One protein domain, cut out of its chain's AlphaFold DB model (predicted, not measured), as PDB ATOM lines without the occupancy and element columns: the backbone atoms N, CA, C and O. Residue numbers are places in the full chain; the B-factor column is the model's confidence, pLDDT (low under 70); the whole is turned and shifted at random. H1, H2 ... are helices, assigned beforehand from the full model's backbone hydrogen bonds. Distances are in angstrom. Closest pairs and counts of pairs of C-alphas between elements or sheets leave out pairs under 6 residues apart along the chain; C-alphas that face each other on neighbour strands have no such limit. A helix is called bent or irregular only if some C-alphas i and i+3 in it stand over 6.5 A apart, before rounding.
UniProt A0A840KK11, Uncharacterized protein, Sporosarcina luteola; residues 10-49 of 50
ATOM      1  N   THR A  10      58.032  -4.990 -20.629       84.12
ATOM      2  CA  THR A  10      57.907  -5.020 -22.095       84.12
ATOM      3  C   THR A  10      56.668  -4.293 -22.631       84.12
ATOM      4  O   THR A  10      56.632  -3.905 -23.799       84.12
ATOM      5  N   ILE A  11      55.650  -4.060 -21.793       84.44
ATOM      6  CA  ILE A  11      54.408  -3.372 -22.182       84.44
ATOM      7  C   ILE A  11      54.674  -1.887 -22.448       84.44
ATOM      8  O   ILE A  11      54.034  -1.273 -23.302       84.44
ATOM      9  N   PHE A  12      55.633  -1.307 -21.731       82.94
ATOM     10  CA  PHE A  12      55.909   0.129 -21.727       82.94
ATOM     11  C   PHE A  12      57.078   0.534 -22.629       82.94
ATOM     12  O   PHE A  12      57.577   1.658 -22.555       82.94
ATOM     13  N   GLU A  13      57.500  -0.362 -23.515       83.62
ATOM     14  CA  GLU A  13      58.580  -0.127 -24.465       83.62
ATOM     15  C   GLU A  13      58.089   0.493 -25.788       83.62
ATOM     16  O   GLU A  13      56.895   0.603 -26.088       83.62
ATOM     17  N   GLY A  14      59.037   0.936 -26.619       83.94
ATOM     18  CA  GLY A  14      58.753   1.456 -27.957       83.94
ATOM     19  C   GLY A  14      57.858   2.699 -27.940       83.94
ATOM     20  O   GLY A  14      58.100   3.644 -27.192       83.94
ATOM     21  N   ASN A  15      56.816   2.718 -28.772       84.12
ATOM     22  CA  ASN A  15      55.920   3.875 -28.894       84.12
ATOM     23  C   ASN A  15      55.076   4.127 -27.636       84.12
ATOM     24  O   ASN A  15      54.640   5.254 -27.428       84.12
ATOM     25  N   LEU A  16      54.861   3.106 -26.801       78.88
ATOM     26  CA  LEU A  16      54.106   3.237 -25.554       78.88
ATOM     27  C   LEU A  16      54.939   3.863 -24.434       78.88
ATOM     28  O   LEU A  16      54.365   4.321 -23.455       78.88
ATOM     29  N   SER A  17      56.262   3.968 -24.610       80.62
ATOM     30  CA  SER A  17      57.134   4.710 -23.692       80.62
ATOM     31  C   SER A  17      56.901   6.229 -23.733       80.62
ATOM     32  O   SER A  17      57.216   6.951 -22.781       80.62
ATOM     33  N   LEU A  18      56.335   6.735 -24.835       81.38
ATOM     34  CA  LEU A  18      56.055   8.152 -25.043       81.38
ATOM     35  C   LEU A  18      54.778   8.555 -24.304       81.38
ATOM     36  O   LEU A  18      53.679   8.136 -24.650       81.38
ATOM     37  N   GLY A  19      54.929   9.424 -23.304       81.62
ATOM     38  CA  GLY A  19      53.813   9.935 -22.502       81.62
ATOM     39  C   GLY A  19      53.554   9.162 -21.210       81.62
ATOM     40  O   GLY A  19      52.613   9.495 -20.492       81.62
ATOM     41  N   LEU A  20      54.398   8.181 -20.872       82.44
ATOM     42  CA  LEU A  20      54.324   7.537 -19.566       82.44
ATOM     43  C   LEU A  20      54.708   8.503 -18.455       82.44
ATOM     44  O   LEU A  20      55.749   9.167 -18.498       82.44
ATOM     45  N   ASN A  21      53.880   8.520 -17.415       85.06
ATOM     46  CA  ASN A  21      54.225   9.180 -16.175       85.06
ATOM     47  C   ASN A  21      55.243   8.311 -15.421       85.06
ATOM     48  O   ASN A  21      54.874   7.358 -14.740       85.06
ATOM     49  N   LYS A  22      56.525   8.662 -15.555       80.75
ATOM     50  CA  LYS A  22      57.643   7.939 -14.933       80.75
ATOM     51  C   LYS A  22      57.565   7.895 -13.410       80.75
ATOM     52  O   LYS A  22      58.054   6.938 -12.826       80.75
ATOM     53  N   GLU A  23      56.947   8.891 -12.780       83.06
ATOM     54  CA  GLU A  23      56.775   8.916 -11.322       83.06
ATOM     55  C   GLU A  23      55.837   7.797 -10.864       83.06
ATOM     56  O   GLU A  23      56.041   7.226  -9.802       83.06
ATOM     57  N   ARG A  24      54.866   7.427 -11.709       81.81
ATOM     58  CA  ARG A  24      53.904   6.352 -11.438       81.81
ATOM     59  C   ARG A  24      54.365   4.967 -11.879       81.81
ATOM     60  O   ARG A  24      53.722   3.987 -11.534       81.81
ATOM     61  N   ILE A  25      55.458   4.862 -12.639       83.44
ATOM     62  CA  ILE A  25      56.036   3.554 -12.993       83.44
ATOM     63  C   ILE A  25      56.544   2.844 -11.733       83.44
ATOM     64  O   ILE A  25      56.428   1.630 -11.641       83.44
ATOM     65  N   ALA A  26      57.042   3.592 -10.743       82.44
ATOM     66  CA  ALA A  26      57.463   3.028  -9.463       82.44
ATOM     67  C   ALA A  26      56.305   2.355  -8.700       82.44
ATOM     68  O   ALA A  26      56.534   1.371  -8.005       82.44
ATOM     69  N   ASP A  27      55.064   2.822  -8.889       82.81
ATOM     70  CA  ASP A  27      53.871   2.214  -8.281       82.81
ATOM     71  C   ASP A  27      53.633   0.776  -8.789       82.81
ATOM     72  O   ASP A  27      52.947  -0.008  -8.135       82.81
ATOM     73  N   LEU A  28      54.175   0.422  -9.962       82.94
ATOM     74  CA  LEU A  28      54.027  -0.911 -10.549       82.94
ATOM     75  C   LEU A  28      54.924  -1.963  -9.880       82.94
ATOM     76  O   LEU A  28      54.621  -3.148  -9.989       82.94
ATOM     77  N   ASP A  29      55.999  -1.543  -9.208       81.88
ATOM     78  CA  ASP A  29      56.911  -2.429  -8.461       81.88
ATOM     79  C   ASP A  29      56.241  -2.980  -7.193       81.88
ATOM     80  O   ASP A  29      56.482  -4.109  -6.783       81.88
ATOM     81  N   ASP A  30      55.343  -2.185  -6.605       82.19
ATOM     82  CA  ASP A  30      54.637  -2.519  -5.370       82.19
ATOM     83  C   ASP A  30      53.534  -3.578  -5.592       82.19
ATOM     84  O   ASP A  30      53.156  -4.282  -4.661       82.19
ATOM     85  N   GLU A  31      53.028  -3.726  -6.826       78.12
ATOM     86  CA  GLU A  31      51.995  -4.694  -7.258       78.12
ATOM     87  C   GLU A  31      50.670  -4.681  -6.456       78.12
ATOM     88  O   GLU A  31      49.699  -5.327  -6.860       78.12
ATOM     89  N   THR A  32      50.551  -3.883  -5.388       80.44
ATOM     90  CA  THR A  32      49.365  -3.796  -4.519       80.44
ATOM     91  C   THR A  32      48.107  -3.383  -5.287       80.44
ATOM     92  O   THR A  32      46.998  -3.765  -4.919       80.44
ATOM     93  N   PHE A  33      48.264  -2.669  -6.407       79.88
ATOM     94  CA  PHE A  33      47.170  -2.276  -7.300       79.88
ATOM     95  C   PHE A  33      46.452  -3.458  -7.978       79.88
ATOM     96  O   PHE A  33      45.326  -3.292  -8.443       79.88
ATOM     97  N   LEU A  34      47.092  -4.630  -8.076       80.38
ATOM     98  CA  LEU A  34      46.491  -5.831  -8.668       80.38
ATOM     99  C   LEU A  34      45.464  -6.480  -7.740       80.38
ATOM    100  O   LEU A  34      44.611  -7.245  -8.195       80.38
ATOM    101  N   TYR A  35      45.550  -6.194  -6.444       83.31
ATOM    102  CA  TYR A  35      44.698  -6.801  -5.442       83.31
ATOM    103  C   TYR A  35      43.490  -5.918  -5.159       83.31
ATOM    104  O   TYR A  35      43.572  -4.691  -5.085       83.31
ATOM    105  N   PHE A  36      42.343  -6.565  -4.965       78.62
ATOM    106  CA  PHE A  36      41.176  -5.880  -4.440       78.62
ATOM    107  C   PHE A  36      41.494  -5.363  -3.039       78.62
ATOM    108  O   PHE A  36      41.864  -6.124  -2.146       78.62
ATOM    109  N   ASN A  37      41.347  -4.055  -2.848       75.50
ATOM    110  CA  ASN A  37      41.399  -3.474  -1.520       75.50
ATOM    111  C   ASN A  37      40.045  -3.702  -0.837       75.50
ATOM    112  O   ASN A  37      39.122  -2.897  -0.992       75.50
ATOM    113  N   ASP A  38      39.939  -4.789  -0.073       67.00
ATOM    114  CA  ASP A  38      38.728  -5.143   0.680       67.00
ATOM    115  C   ASP A  38      38.252  -4.002   1.602       67.00
ATOM    116  O   ASP A  38      37.054  -3.839   1.825       67.00
ATOM    117  N   GLY A  39      39.166  -3.144   2.077       63.84
ATOM    118  CA  GLY A  39      38.828  -1.968   2.884       63.84
ATOM    119  C   GLY A  39      38.188  -0.818   2.096       63.84
ATOM    120  O   GLY A  39      37.374  -0.086   2.651       63.84
ATOM    121  N   ALA A  40      38.506  -0.665   0.806       61.78
ATOM    122  CA  ALA A  40      37.908   0.368  -0.049       61.78
ATOM    123  C   ALA A  40      36.508  -0.024  -0.552       61.78
ATOM    124  O   ALA A  40      35.648   0.840  -0.735       61.78
ATOM    125  N   ALA A  41      36.253  -1.325  -0.722       58.91
ATOM    126  CA  ALA A  41      34.955  -1.840  -1.158       58.91
ATOM    127  C   ALA A  41      33.837  -1.606  -0.121       58.91
ATOM    128  O   ALA A  41      32.683  -1.391  -0.493       58.91
ATOM    129  N   MET A  42      34.164  -1.592   1.178       57.12
ATOM    130  CA  MET A  42      33.180  -1.341   2.241       57.12
ATOM    131  C   MET A  42      32.632   0.095   2.191       57.12
ATOM    132  O   MET A  42      31.420   0.289   2.289       57.12
ATOM    133  N   THR A  43      33.490   1.084   1.929       56.97
ATOM    134  CA  THR A  43      33.118   2.509   1.882       56.97
ATOM    135  C   THR A  43      32.225   2.904   0.702       56.97
ATOM    136  O   THR A  43      31.473   3.870   0.810       56.97
ATOM    137  N   GLU A  44      32.257   2.177  -0.421       56.00
ATOM    138  CA  GLU A  44      31.392   2.485  -1.574       56.00
ATOM    139  C   GLU A  44      29.966   1.931  -1.390       56.00
ATOM    140  O   GLU A  44      28.995   2.548  -1.829       56.00
ATOM    141  N   SER A  45      29.817   0.827  -0.646       56.94
ATOM    142  CA  SER A  45      28.506   0.251  -0.314       56.94
ATOM    143  C   SER A  45      27.668   1.129   0.628       56.94
ATOM    144  O   SER A  45      26.443   1.180   0.517       56.94
ATOM    145  N   GLU A  46      28.317   1.886   1.517       55.97
ATOM    146  CA  GLU A  46      27.638   2.785   2.459       55.97
ATOM    147  C   GLU A  46      27.149   4.075   1.783       55.97
ATOM    148  O   GLU A  46      26.121   4.630   2.170       55.97
ATOM    149  N   ASN A  47      27.824   4.515   0.717       56.97
ATOM    150  CA  ASN A  47      27.525   5.770   0.024       56.97
ATOM    151  C   ASN A  47      26.441   5.645  -1.069       56.97
ATOM    152  O   ASN A  47      25.973   6.656  -1.581       56.97
ATOM    153  N   MET A  48      26.023   4.422  -1.426       53.81
ATOM    154  CA  MET A  48      24.869   4.163  -2.309       53.81
ATOM    155  C   MET A  48      23.538   3.997  -1.551       53.81
ATOM    156  O   MET A  48      22.500   3.797  -2.181       53.81
ATOM    157  N   THR A  49      23.549   4.078  -0.214       54.56
ATOM    158  CA  THR A  49      22.360   3.877   0.640       54.56
ATOM    159  C   THR A  49      21.874   5.176   1.311       54.56
ATOM    160  O   THR A  49      21.204   5.116   2.345       54.56
TER     161      THR A  49
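AT A GLANCE: This is residues 10 to 49 of the 50 residues of an uncharacterized protein of Sporosarcina luteola (UniProt A0A840KK11). This is a drawn-out chain with three short helices strung one after another, H1, H2 and H3, and no packed core. H1 and H2 lie toward one end of the long axis, while residues 26 to 49 stand free as a long arm, with H3 toward its far end. The printed part has 40 residues, with three named helices in the order H1, H2, H3 and no named strand; its class is all helix. The whole is extended, with a radius of gyration of the C-alphas of 15.5 A, and its outline is a rod spanning 46 by 19 by 16 A.

IN THESE COORDINATES: The printed part begins at Thr 10, with its C-alpha at (57.907, -5.020, -22.095). H1 is residues 14 to 17, 5.6 A from first to last C-alpha, and begins at C-alpha 14 at (58.753, 1.456, -27.957). H2 is residues 22 to 28, 10.5 A long; it is neither bent nor irregular, but only just: C-alphas 23 and 26 are 6.2 A apart. H3, the longest helix, is residues 38 to 47, 15.7 A long, ending at C-alpha 47 at (27.525, 5.770, 0.024).

HOW THE PARTS SIT: H1 touches no helix. H1 and H2 are apart, with no C-alpha of the one within 8 A of the other, and a tight link of 4 residues joins them. H2 and H3 are apart too, joined by a short link of 9 residues. H1 and H3 are also apart. Residues 13 to 19, of which 14 to 17 belong to H1, stand free, with no C-alpha 8 or more residues away along the chain within 10 A. Of the O i to N i+4 pairs, 0 of 3 in H2 and 0 of 6 in H3 are within hydrogen-bond range, against 3 of 4 and 3 of 7 O i to N i+3 pairs; H1 is too short for an O i to N i+4 pair, and its 1 O i to N i+3 pair is within range.

THE WHOLE: The two C-alphas farthest apart are those of Gly 14 and Thr 49, at 46.3 A. The printed part has no cut, and neither link is long. The mean pLDDT of the printed part is 74.8; residues 38 to 49 are under 70, and H3 has a mean of 59.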